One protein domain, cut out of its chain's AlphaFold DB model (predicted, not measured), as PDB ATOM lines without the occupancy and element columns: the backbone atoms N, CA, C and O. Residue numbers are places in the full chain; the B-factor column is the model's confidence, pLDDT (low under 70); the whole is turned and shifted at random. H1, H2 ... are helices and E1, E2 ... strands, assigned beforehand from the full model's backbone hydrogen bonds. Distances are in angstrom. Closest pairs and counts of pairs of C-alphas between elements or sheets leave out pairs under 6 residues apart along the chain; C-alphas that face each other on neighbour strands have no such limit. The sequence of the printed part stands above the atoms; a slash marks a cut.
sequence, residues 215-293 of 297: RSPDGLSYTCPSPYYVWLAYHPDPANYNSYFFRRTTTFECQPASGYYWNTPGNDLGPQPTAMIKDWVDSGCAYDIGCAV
ATOM      1  N   ARG A 215      98.360  82.358  92.852       89.75
ATOM      2  CA  ARG A 215      98.446  83.033  94.153       89.75
ATOM      3  C   ARG A 215      98.630  82.001  95.268       89.75
ATOM      4  O   ARG A 215      97.951  80.974  95.268       89.75
ATOM      5  N   SER A 216      99.523  82.266  96.217       89.31
ATOM      6  CA  SER A 216      99.698  81.417  97.398       89.31
ATOM      7  C   SER A 216      98.447  81.419  98.295       89.31
ATOM      8  O   SER A 216      97.677  82.382  98.264       89.31
ATOM      9  N   PRO A 217      98.223  80.369  99.114       86.44
ATOM     10  CA  PRO A 217      97.051  80.287  99.994       86.44
ATOM     11  C   PRO A 217      96.947  81.404 101.041       86.44
ATOM     12  O   PRO A 217      95.845  81.765 101.435       86.44
ATOM     13  N   ASP A 218      98.079  81.956 101.480       84.44
ATOM     14  CA  ASP A 218      98.143  83.134 102.355       84.44
ATOM     15  C   ASP A 218      97.934  84.453 101.591       84.44
ATOM     16  O   ASP A 218      97.932  85.526 102.178       84.44
ATOM     17  N   GLY A 219      97.790  84.405 100.266       85.00
ATOM     18  CA  GLY A 219      97.611  85.579  99.428       85.00
ATOM     19  C   GLY A 219      98.846  86.478  99.297       85.00
ATOM     20  O   GLY A 219      98.741  87.522  98.647       85.00
ATOM     21  N   LEU A 220      99.990  86.096  99.872       87.00
ATOM     22  CA  LEU A 220     101.181  86.942  99.973       87.00
ATOM     23  C   LEU A 220     102.159  86.788  98.811       87.00
ATOM     24  O   LEU A 220     103.129  87.534  98.737       87.00
ATOM     25  N   SER A 221     101.945  85.849  97.896       88.31
ATOM     26  CA  SER A 221     102.840  85.685  96.757       88.31
ATOM     27  C   SER A 221     102.140  85.178  95.506       88.31
ATOM     28  O   SER A 221     101.073  84.565  95.570       88.31
ATOM     29  N   TYR A 222     102.774  85.417  94.364       88.50
ATOM     30  CA  TYR A 222     102.463  84.767  93.101       88.50
ATOM     31  C   TYR A 222     103.675  83.986  92.604       88.50
ATOM     32  O   TYR A 222     104.818  84.446  92.687       88.50
ATOM     33  N   THR A 223     103.397  82.800  92.072       89.00
ATOM     34  CA  THR A 223     104.393  81.892  91.496       89.00
ATOM     35  C   THR A 223     103.916  81.370  90.151       89.00
ATOM     36  O   THR A 223     102.718  81.347  89.870       89.00
ATOM     37  N   CYS A 224     104.857  80.931  89.324       86.75
ATOM     38  CA  CYS A 224     104.564  80.238  88.080       86.75
ATOM     39  C   CYS A 224     105.014  78.776  88.188       86.75
ATOM     40  O   CYS A 224     106.027  78.492  88.838       86.75
ATOM     41  N   PRO A 225     104.285  77.829  87.575       87.00
ATOM     42  CA  PRO A 225     104.734  76.446  87.513       87.00
ATOM     43  C   PRO A 225     106.024  76.346  86.689       87.00
ATOM     44  O   PRO A 225     106.217  77.082  85.727       87.00
ATOM     45  N   SER A 226     106.902  75.401  87.022       82.94
ATOM     46  CA  SER A 226     108.076  75.108  86.186       82.94
ATOM     47  C   SER A 226     107.641  74.666  84.776       82.94
ATOM     48  O   SER A 226     106.683  73.892  84.676       82.94
ATOM     49  N   PRO A 227     108.314  75.096  83.686       83.62
ATOM     50  CA  PRO A 227     109.570  75.861  83.631       83.62
ATOM     51  C   PRO A 227     109.402  77.393  83.553       83.62
ATOM     52  O   PRO A 227     110.351  78.089  83.193       83.62
ATOM     53  N   TYR A 228     108.216  77.929  83.841       83.19
ATOM     54  CA  TYR A 228     107.920  79.355  83.715       83.19
ATOM     55  C   TYR A 228     108.462  80.160  84.903       83.19
ATOM     56  O   TYR A 228     108.510  79.682  86.038       83.19
ATOM     57  N   TYR A 229     108.819  81.415  84.640       80.75
ATOM     58  CA  TYR A 229     109.177  82.407  85.653       80.75
ATOM     59  C   TYR A 229     108.084  83.463  85.770       80.75
ATOM     60  O   TYR A 229     107.357  83.706  84.804       80.75
ATOM     61  N   VAL A 230     108.005  84.113  86.931       82.81
ATOM     62  CA  VAL A 230     107.117  85.261  87.122       82.81
ATOM     63  C   VAL A 230     107.774  86.484  86.490       82.81
ATOM     64  O   VAL A 230     108.923  86.820  86.787       82.81
ATOM     65  N   TRP A 231     107.033  87.156  85.621       80.12
ATOM     66  CA  TRP A 231     107.441  88.413  85.012       80.12
ATOM     67  C   TRP A 231     106.559  89.543  85.507       80.12
ATOM     68  O   TRP A 231     105.352  89.368  85.630       80.12
ATOM     69  N   LEU A 232     107.184  90.682  85.783       80.62
ATOM     70  CA  LEU A 232     106.535  91.938  86.131       80.62
ATOM     71  C   LEU A 232     106.768  92.936  85.000       80.62
ATOM     72  O   LEU A 232     107.913  93.157  84.591       80.62
ATOM     73  N   ALA A 233     105.687  93.542  84.535       78.25
ATOM     74  CA  ALA A 233     105.679  94.635  83.587       78.25
ATOM     75  C   ALA A 233     105.384  95.952  84.296       78.25
ATOM     76  O   ALA A 233     104.514  96.018  85.166       78.25
ATOM     77  N   TYR A 234     106.055  97.012  83.873       78.81
ATOM     78  CA  TYR A 234     105.767  98.376  84.293       78.81
ATOM     79  C   TYR A 234     105.405  99.240  83.085       78.81
ATOM     80  O   TYR A 234     106.173  99.298  82.122       78.81
ATOM     81  N   HIS A 235     104.274  99.945  83.178       79.19
ATOM     82  CA  HIS A 235     103.730 100.838  82.150       79.19
ATOM     83  C   HIS A 235     103.773 102.290  82.638       79.19
ATOM     84  O   HIS A 235     102.877 102.705  83.380       79.19
ATOM     85  N   PRO A 236     104.787 103.083  82.244       77.62
ATOM     86  CA  PRO A 236     104.893 104.491  82.626       77.62
ATOM     87  C   PRO A 236     103.712 105.343  82.149       77.62
ATOM     88  O   PRO A 236     103.383 106.331  82.801       77.62
ATOM     89  N   ASP A 237     103.072 104.960  81.041       78.62
ATOM     90  CA  ASP A 237     101.856 105.586  80.529       78.62
ATOM     91  C   ASP A 237     100.740 104.530  80.422       78.62
ATOM     92  O   ASP A 237     100.765 103.711  79.499       78.62
ATOM     93  N   PRO A 238      99.742 104.528  81.326       71.69
ATOM     94  CA  PRO A 238      98.644 103.565  81.277       71.69
ATOM     95  C   PRO A 238      97.736 103.748  80.049       71.69
ATOM     96  O   PRO A 238      96.954 102.857  79.731       71.69
ATOM     97  N   ALA A 239      97.819 104.879  79.337       76.88
ATOM     98  CA  ALA A 239      97.115 105.071  78.072       76.88
ATOM     99  C   ALA A 239      97.889 104.495  76.869       76.88
ATOM    100  O   ALA A 239      97.325 104.381  75.779       76.88
ATOM    101  N   ASN A 240      99.162 104.119  77.048       72.38
ATOM    102  CA  ASN A 240     100.034 103.632  75.984       72.38
ATOM    103  C   ASN A 240     100.869 102.416  76.418       72.38
ATOM    104  O   ASN A 240     102.054 102.513  76.739       72.38
ATOM    105  N   TYR A 241     100.264 101.238  76.281       68.88
ATOM    106  CA  TYR A 241     100.865  99.931  76.576       68.88
ATOM    107  C   TYR A 241     102.039  99.524  75.658       68.88
ATOM    108  O   TYR A 241     102.525  98.401  75.748       68.88
ATOM    109  N   ASN A 242     102.510 100.389  74.751       68.69
ATOM    110  CA  ASN A 242     103.638 100.076  73.861       68.69
ATOM    111  C   ASN A 242     105.009 100.433  74.455       68.69
ATOM    112  O   ASN A 242     106.033 100.044  73.895       68.69
ATOM    113  N   SER A 243     105.049 101.189  75.555       68.94
ATOM    114  CA  SER A 243     106.272 101.448  76.314       68.94
ATOM    115  C   SER A 243     106.184 100.732  77.649       68.94
ATOM    116  O   SER A 243     105.434 101.170  78.514       68.94
ATOM    117  N   TYR A 244     106.953  99.660  77.820       70.94
ATOM    118  CA  TYR A 244     107.015  98.922  79.075       70.94
ATOM    119  C   TYR A 244     108.447  98.532  79.432       70.94
ATOM    120  O   TYR A 244     109.331  98.451  78.577       70.94
ATOM    121  N   PHE A 245     108.656  98.271  80.718       75.06
ATOM    122  CA  PHE A 245     109.883  97.694  81.252       75.06
ATOM    123  C   PHE A 245     109.565  96.355  81.907       75.06
ATOM    124  O   PHE A 245     108.556  96.233  82.598       75.06
ATOM    125  N   PHE A 246     110.437  95.368  81.704       72.69
ATOM    126  CA  PHE A 246     110.261  94.028  82.253       72.69
ATOM    127  C   PHE A 246     111.231  93.734  83.382       72.69
ATOM    128  O   PHE A 246     112.388  94.159  83.365       72.69
ATOM    129  N   ARG A 247     110.776  92.886  84.299       75.44
ATOM    130  CA  ARG A 247     111.606  92.279  85.330       75.44
ATOM    131  C   ARG A 247     111.241  90.812  85.514       75.44
ATOM    132  O   ARG A 247     110.069  90.484  85.683       75.44
ATOM    133  N   ARG A 248     112.251  89.936  85.524       75.62
ATOM    134  CA  ARG A 248     112.091  88.514  85.859       75.62
ATOM    135  C   ARG A 248     112.328  88.287  87.341       75.62
ATOM    136  O   ARG A 248     113.343  88.725  87.874       75.62
ATOM    137  N   THR A 249     111.463  87.499  87.961       72.44
ATOM    138  CA  THR A 249     111.649  86.984  89.316       72.44
ATOM    139  C   THR A 249     111.167  85.534  89.417       72.44
ATOM    140  O   THR A 249     110.440  85.025  88.563       72.44
ATOM    141  N   THR A 250     111.600  84.829  90.457       69.56
ATOM    142  CA  THR A 250     111.039  83.518  90.816       69.56
ATOM    143  C   THR A 250     109.749  83.650  91.620       69.56
ATOM    144  O   THR A 250     108.890  82.777  91.533       69.56
ATOM    145  N   THR A 251     109.612  84.735  92.385       74.88
ATOM    146  CA  THR A 251     108.463  85.017  93.252       74.88
ATOM    147  C   THR A 251     108.107  86.501  93.197       74.88
ATOM    148  O   THR A 251     108.979  87.371  93.129       74.88
ATOM    149  N   PHE A 252     106.811  86.796  93.207       81.62
ATOM    150  CA  PHE A 252     106.280  88.150  93.357       81.62
ATOM    151  C   PHE A 252     105.587  88.223  94.711       81.62
ATOM    152  O   PHE A 252     104.635  87.483  94.937       81.62
ATOM    153  N   GLU A 253     106.104  89.036  95.628       83.69
ATOM    154  CA  GLU A 253     105.818  88.936  97.060       83.69
ATOM    155  C   GLU A 253     105.210  90.220  97.608       83.69
ATOM    156  O   GLU A 253     105.715  91.319  97.399       83.69
ATOM    157  N   CYS A 254     104.134  90.074  98.359       84.56
ATOM    158  CA  CYS A 254     103.531  91.121  99.151       84.56
ATOM    159  C   CYS A 254     104.332  91.271 100.444       84.56
ATOM    160  O   CYS A 254     104.565  90.283 101.137       84.56
ATOM    161  N   GLN A 255     104.754  92.490 100.776       81.75
ATOM    162  CA  GLN A 255     105.568  92.777 101.957       81.75
ATOM    163  C   GLN A 255     104.714  93.461 103.039       81.75
ATOM    164  O   GLN A 255     104.453  94.663 102.937       81.75
ATOM    165  N   PRO A 256     104.292  92.746 104.103       73.44
ATOM    166  CA  PRO A 256     103.476  93.322 105.176       73.44
ATOM    167  C   PRO A 256     104.222  94.401 105.968       73.44
ATOM    168  O   PRO A 256     103.659  95.440 106.294       73.44
ATOM    169  N   ALA A 257     105.518  94.185 106.223       63.34
ATOM    170  CA  ALA A 257     106.342  95.047 107.073       63.34
ATOM    171  C   ALA A 257     106.535  96.470 106.526       63.34
ATOM    172  O   ALA A 257     106.883  97.374 107.280       63.34
ATOM    173  N   SER A 258     106.321  96.675 105.226       62.69
ATOM    174  CA  SER A 258     106.408  97.989 104.598       62.69
ATOM    175  C   SER A 258     105.049  98.651 104.398       62.69
ATOM    176  O   SER A 258     105.029  99.738 103.843       62.69
ATOM    177  N   GLY A 259     103.945  98.050 104.863       68.25
ATOM    178  CA  GLY A 259     102.585  98.557 104.649       68.25
ATOM    179  C   GLY A 259     101.841  97.869 103.505       68.25
ATOM    180  O   GLY A 259     101.010  98.505 102.873       68.25
ATOM    181  N   TYR A 260     102.125  96.587 103.245       71.50
ATOM    182  CA  TYR A 260     101.485  95.770 102.204       71.50
ATOM    183  C   TYR A 260     101.717  96.280 100.784       71.50
ATOM    184  O   TYR A 260     100.786  96.651 100.070       71.50
ATOM    185  N   TYR A 261     102.975  96.234 100.351       74.75
ATOM    186  CA  TYR A 261     103.340  96.555  98.975       74.75
ATOM    187  C   TYR A 261     103.956  95.361  98.268       74.75
ATOM    188  O   TYR A 261     104.749  94.613  98.844       74.75
ATOM    189  N   TRP A 262     103.614  95.215  96.993       78.38
ATOM    190  CA  TRP A 262     104.233  94.226  96.132       78.38
ATOM    191  C   TRP A 262     105.702  94.569  95.865       78.38
ATOM    192  O   TRP A 262     106.055  95.703  95.524       78.38
ATOM    193  N   ASN A 263     106.545  93.555  96.018       74.25
ATOM    194  CA  ASN A 263     107.977  93.574  95.800       74.25
ATOM    195  C   ASN A 263     108.394  92.326  95.011       74.25
ATOM    196  O   ASN A 263     107.764  91.270  95.053       74.25
ATOM    197  N   THR A 264     109.516  92.437  94.322       67.81
ATOM    198  CA  THR A 264     110.164  91.343  93.605       67.81
ATOM    199  C   THR A 264     111.573  91.207  94.165       67.81
ATOM    200  O   THR A 264     112.418  92.042  93.852       67.81
ATOM    201  N   PRO A 265     111.850  90.241  95.051       60.50
ATOM    202  CA  PRO A 265     113.196  90.047  95.583       60.50
ATOM    203  C   PRO A 265     114.138  89.460  94.514       60.50
ATOM    204  O   PRO A 265     113.815  88.460  93.880       60.50
ATOM    205  N   GLY A 266     115.324  90.052  94.316       55.09
ATOM    206  CA  GLY A 266     116.337  89.516  93.392       55.09
ATOM    207  C   GLY A 266     117.399  90.519  92.924       55.09
ATOM    208  O   GLY A 266     117.238  91.726  93.083       55.09
ATOM    209  N   ASN A 267     118.492  89.995  92.349       49.84
ATOM    210  CA  ASN A 267     119.490  90.764  91.594       49.84
ATOM    211  C   ASN A 267     119.024  90.855  90.138       49.84
ATOM    212  O   ASN A 267     119.127  89.877  89.393       49.84
ATOM    213  N   ASP A 268     118.499  92.005  89.738       47.91
ATOM    214  CA  ASP A 268     117.870  92.152  88.430       47.91
ATOM    215  C   ASP A 268     118.876  92.331  87.307       47.91
ATOM    216  O   ASP A 268     119.889  93.019  87.430       47.91
ATOM    217  N   LEU A 269     118.530  91.772  86.155       43.09
ATOM    218  CA  LEU A 269     119.099  92.171  84.879       43.09
ATOM    219  C   LEU A 269     118.335  93.414  84.393       43.09
ATOM    220  O   LEU A 269     117.459  93.314  83.543       43.09
ATOM    221  N   GLY A 270     118.624  94.582  84.974       45.31
ATOM    222  CA  GLY A 270     118.036  95.863  84.567       45.31
ATOM    223  C   GLY A 270     118.512  97.048  85.427       45.31
ATOM    224  O   GLY A 270     118.895  96.844  86.574       45.31
ATOM    225  N   PRO A 271     118.523  98.290  84.903       40.84
ATOM    226  CA  PRO A 271     119.015  99.479  85.617       40.84
ATOM    227  C   PRO A 271     118.013 100.080  86.619       40.84
ATOM    228  O   PRO A 271     118.309 101.103  87.234       40.84
ATOM    229  N   GLN A 272     116.817  99.505  86.751       48.66
ATOM    230  CA  GLN A 272     115.787 100.013  87.654       48.66
ATOM    231  C   GLN A 272     116.121  99.553  89.085       48.66
ATOM    232  O   GLN A 272     116.368  98.363  89.282       48.66
ATOM    233  N   PRO A 273     116.165 100.455  90.083       45.72
ATOM    234  CA  PRO A 273     116.332 100.057  91.477       45.72
ATOM    235  C   PRO A 273     115.184  99.133  91.903       45.72
ATOM    236  O   PRO A 273     114.163  99.043  91.223       45.72
ATOM    237  N   THR A 274     115.329  98.476  93.055       53.16
ATOM    238  CA  THR A 274     114.230  97.869  93.820       53.16
ATOM    239  C   THR A 274     113.174  98.935  94.143       53.16
ATOM    240  O   THR A 274     113.110  99.458  95.248       53.16
ATOM    241  N   ALA A 275     112.388  99.322  93.145       54.84
ATOM    242  CA  ALA A 275     111.273 100.234  93.275       54.84
ATOM    243  C   ALA A 275     110.072  99.412  93.723       54.84
ATOM    244  O   ALA A 275     109.777  98.353  93.159       54.84
ATOM    245  N   MET A 276     109.418  99.876  94.778       65.31
ATOM    246  CA  MET A 276     108.187  99.263  95.248       65.31
ATOM    247  C   MET A 276     107.092  99.627  94.246       65.31
ATOM    248  O   MET A 276     107.054 100.758  93.768       65.31
ATOM    249  N   ILE A 277     106.159  98.715  93.953       75.62
ATOM    250  CA  ILE A 277     105.023  99.015  93.054       75.62
ATOM    251  C   ILE A 277     104.253 100.266  93.490       75.62
ATOM    252  O   ILE A 277     103.705 100.985  92.659       75.62
ATOM    253  N   LYS A 278     104.285 100.571  94.791       76.81
ATOM    254  CA  LYS A 278     103.811 101.833  95.351       76.81
ATOM    255  C   LYS A 278     104.308 103.055  94.578       76.81
ATOM    256  O   LYS A 278     103.497 103.881  94.181       76.81
ATOM    257  N   ASP A 279     105.613 103.153  94.343       77.12
ATOM    258  CA  ASP A 279     106.241 104.327  93.733       77.12
ATOM    259  C   ASP A 279     105.744 104.532  92.295       77.12
ATOM    260  O   ASP A 279     105.562 105.657  91.824       77.12
ATOM    261  N   TRP A 280     105.483 103.426  91.599       79.38
ATOM    262  CA  TRP A 280     104.932 103.423  90.248       79.38
ATOM    263  C   TRP A 280     103.478 103.880  90.237       79.38
ATOM    264  O   TRP A 280     103.124 104.771  89.469       79.38
ATOM    265  N   VAL A 281     102.648 103.311  91.110       81.31
ATOM    266  CA  VAL A 281     101.226 103.663  91.193       81.31
ATOM    267  C   VAL A 281     101.044 105.112  91.635       81.31
ATOM    268  O   VAL A 281     100.236 105.829  91.047       81.31
ATOM    269  N   ASP A 282     101.836 105.584  92.599       82.94
ATOM    270  CA  ASP A 282     101.843 106.988  93.030       82.94
ATOM    271  C   ASP A 282     102.233 107.939  91.882       82.94
ATOM    272  O   ASP A 282     101.778 109.082  91.836       82.94
ATOM    273  N   SER A 283     103.039 107.462  90.927       80.88
ATOM    274  CA  SER A 283     103.420 108.198  89.714       80.88
ATOM    275  C   SER A 283     102.381 108.100  88.584       80.88
ATOM    276  O   SER A 283     102.610 108.627  87.496       80.88
ATOM    277  N   GLY A 284     101.239 107.445  88.822       82.12
ATOM    278  CA  GLY A 284     100.169 107.253  87.839       82.12
ATOM    279  C   GLY A 284     100.423 106.120  86.843       82.12
ATOM    280  O   GLY A 284      99.754 106.048  85.815       82.12
ATOM    281  N   CYS A 285     101.388 105.249  87.122       81.12
ATOM    282  CA  CYS A 285     101.763 104.153  86.242       81.12
ATOM    283  C   CYS A 285     100.963 102.881  86.547       81.12
ATOM    284  O   CYS A 285     100.483 102.682  87.665       81.12
ATOM    285  N   ALA A 286     100.866 101.992  85.559       81.69
ATOM    286  CA  ALA A 286     100.265 100.671  85.722       81.69
ATOM    287  C   ALA A 286     101.337  99.573  85.786       81.69
ATOM    288  O   ALA A 286     102.490  99.775  85.398       81.69
ATOM    289  N   TYR A 287     100.945  98.400  86.273       81.56
ATOM    290  CA  TYR A 287     101.780  97.206  86.284       81.56
ATOM    291  C   TYR A 287     100.933  95.966  85.995       81.56
ATOM    292  O   TYR A 287      99.728  95.961  86.256       81.56
ATOM    293  N   ASP A 288     101.573  94.912  85.506       82.31
ATOM    294  CA  ASP A 288     100.971  93.587  85.377       82.31
ATOM    295  C   ASP A 288     101.985  92.481  85.644       82.31
ATOM    296  O   ASP A 288     103.197  92.704  85.605       82.31
ATOM    297  N   ILE A 289     101.476  91.289  85.958       82.50
ATOM    298  CA  ILE A 289     102.299  90.091  86.112       82.50
ATOM    299  C   ILE A 289     101.843  88.960  85.189       82.50
ATOM    300  O   ILE A 289     100.651  88.807  84.916       82.50
ATOM    301  N   GLY A 290     102.790  88.122  84.765       85.00
ATOM    302  CA  GLY A 290     102.547  86.966  83.894       85.00
ATOM    303  C   GLY A 290     103.561  85.835  84.085       85.00
ATOM    304  O   GLY A 290     104.511  85.969  84.864       85.00
ATOM    305  N   CYS A 291     103.359  84.719  83.377       85.25
ATOM    306  CA  CYS A 291     104.266  83.572  83.378       85.25
ATOM    307  C   CYS A 291     104.909  83.380  82.005       85.25
ATOM    308  O   CYS A 291     104.231  83.099  81.022       85.25
ATOM    309  N   ALA A 292     106.241  83.428  81.939       79.25
ATOM    310  CA  ALA A 292     106.956  83.206  80.684       79.25
ATOM    311  C   ALA A 292     108.249  82.403  80.873       79.25
ATOM    312  O   ALA A 292     108.949  82.525  81.881       79.25
ATOM    313  N   VAL A 293     108.565  81.582  79.867       77.75
ATOM    314  CA  VAL A 293     109.800  80.776  79.789       77.75
ATOM    315  C   VAL A 293     110.994  81.548  79.224       77.75
ATOM    316  O   VAL A 293     112.138  81.158  79.452       77.75
TER     317      VAL A 293
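Overview. This is residues 215 to 293 of the 297 residues of the protein "Apple domain-containing protein" of Pristionchus pacificus (UniProt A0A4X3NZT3). Two small three-stranded sheets stand roughly as an L, with E3 running on into E4 at the bend between them and the short helix H1 between E5 of one sheet and the E2 and E6 ends of the other. A wide loop, residues 264 to 276, leads from E5 to H1. The printed part has 79 residues with six named strands and one named helix, in the order E1, E2, E3, E4, E5, H1, E6; the sheets run E1, E4, E5 and E3, E2, E6, both antiparallel. The class is mostly strand, though only 35 of the 79 residues are in named elements. The whole is compact, with a radius of gyration of the C-alphas of 12.5 A and spans of 32 by 31 by 22 A.

Along the chain. E1 is residues 221 to 223, its C-alpha 221 at (102.840, 85.685, 96.757). E2 is residues 229 to 235, 19.5 A from first to last C-alpha, and E3 is residues 245 to 249, 13.5 A. E4 is residues 252 to 255, 9.8 A, with C-alpha 252 at (106.280, 88.150, 93.357). E5 is residues 261 to 263, H1 is residues 277 to 282, 8.6 A, and E6 is residues 286 to 292, 19.4 A, with C-alpha 292 at (106.956, 83.206, 80.684).

Arrangement. The sheet E1, E4, E5 has E4 as its inner strand, and the pairing is staggered. E4 pairs with E1 over residues 252 to 253, with N 222 and O 252 at 2.8 A, and with E5 over residues 253 to 255, with N 253 and O 263 at 2.8 A. E4 and E5 form a hairpin. In the strongly twisted sheet E3, E2, E6, the hairpin E2 and E3 has N 232 and O 247 at 2.9 A, and E2 and E6 have N 233 and O 288 at 2.8 A. E3 runs on into E4 across 2 residues at 85 degrees. Between the sheets, the closest C-alphas of E1 and E2 are those of Thr 223 and Val 230, 6.2 A apart. E1 and E6 are near each other, while E3 and E5 are apart. H1 only grazes both sheets; its closest C-alphas with E5 are those of Ile 277 and Trp 262, 5.7 A apart, and with E6 those of Trp 280 and Ala 286, 7.1 A apart. In H1 every O i to N i+4 pair is within hydrogen-bond range.

Size, cuts and confidence. The two C-alphas farthest apart, those of Asn 242 and Ala 257, are 33.7 A apart. The printed part has no cut. The link E5 to H1, 13 residues, is long; E2 to E3 is short, and the others are tight. The mean pLDDT of the printed part is 74.6, and 20 residues are under 70: 241 to 243, 250, 257 to 259 and 264 to 276.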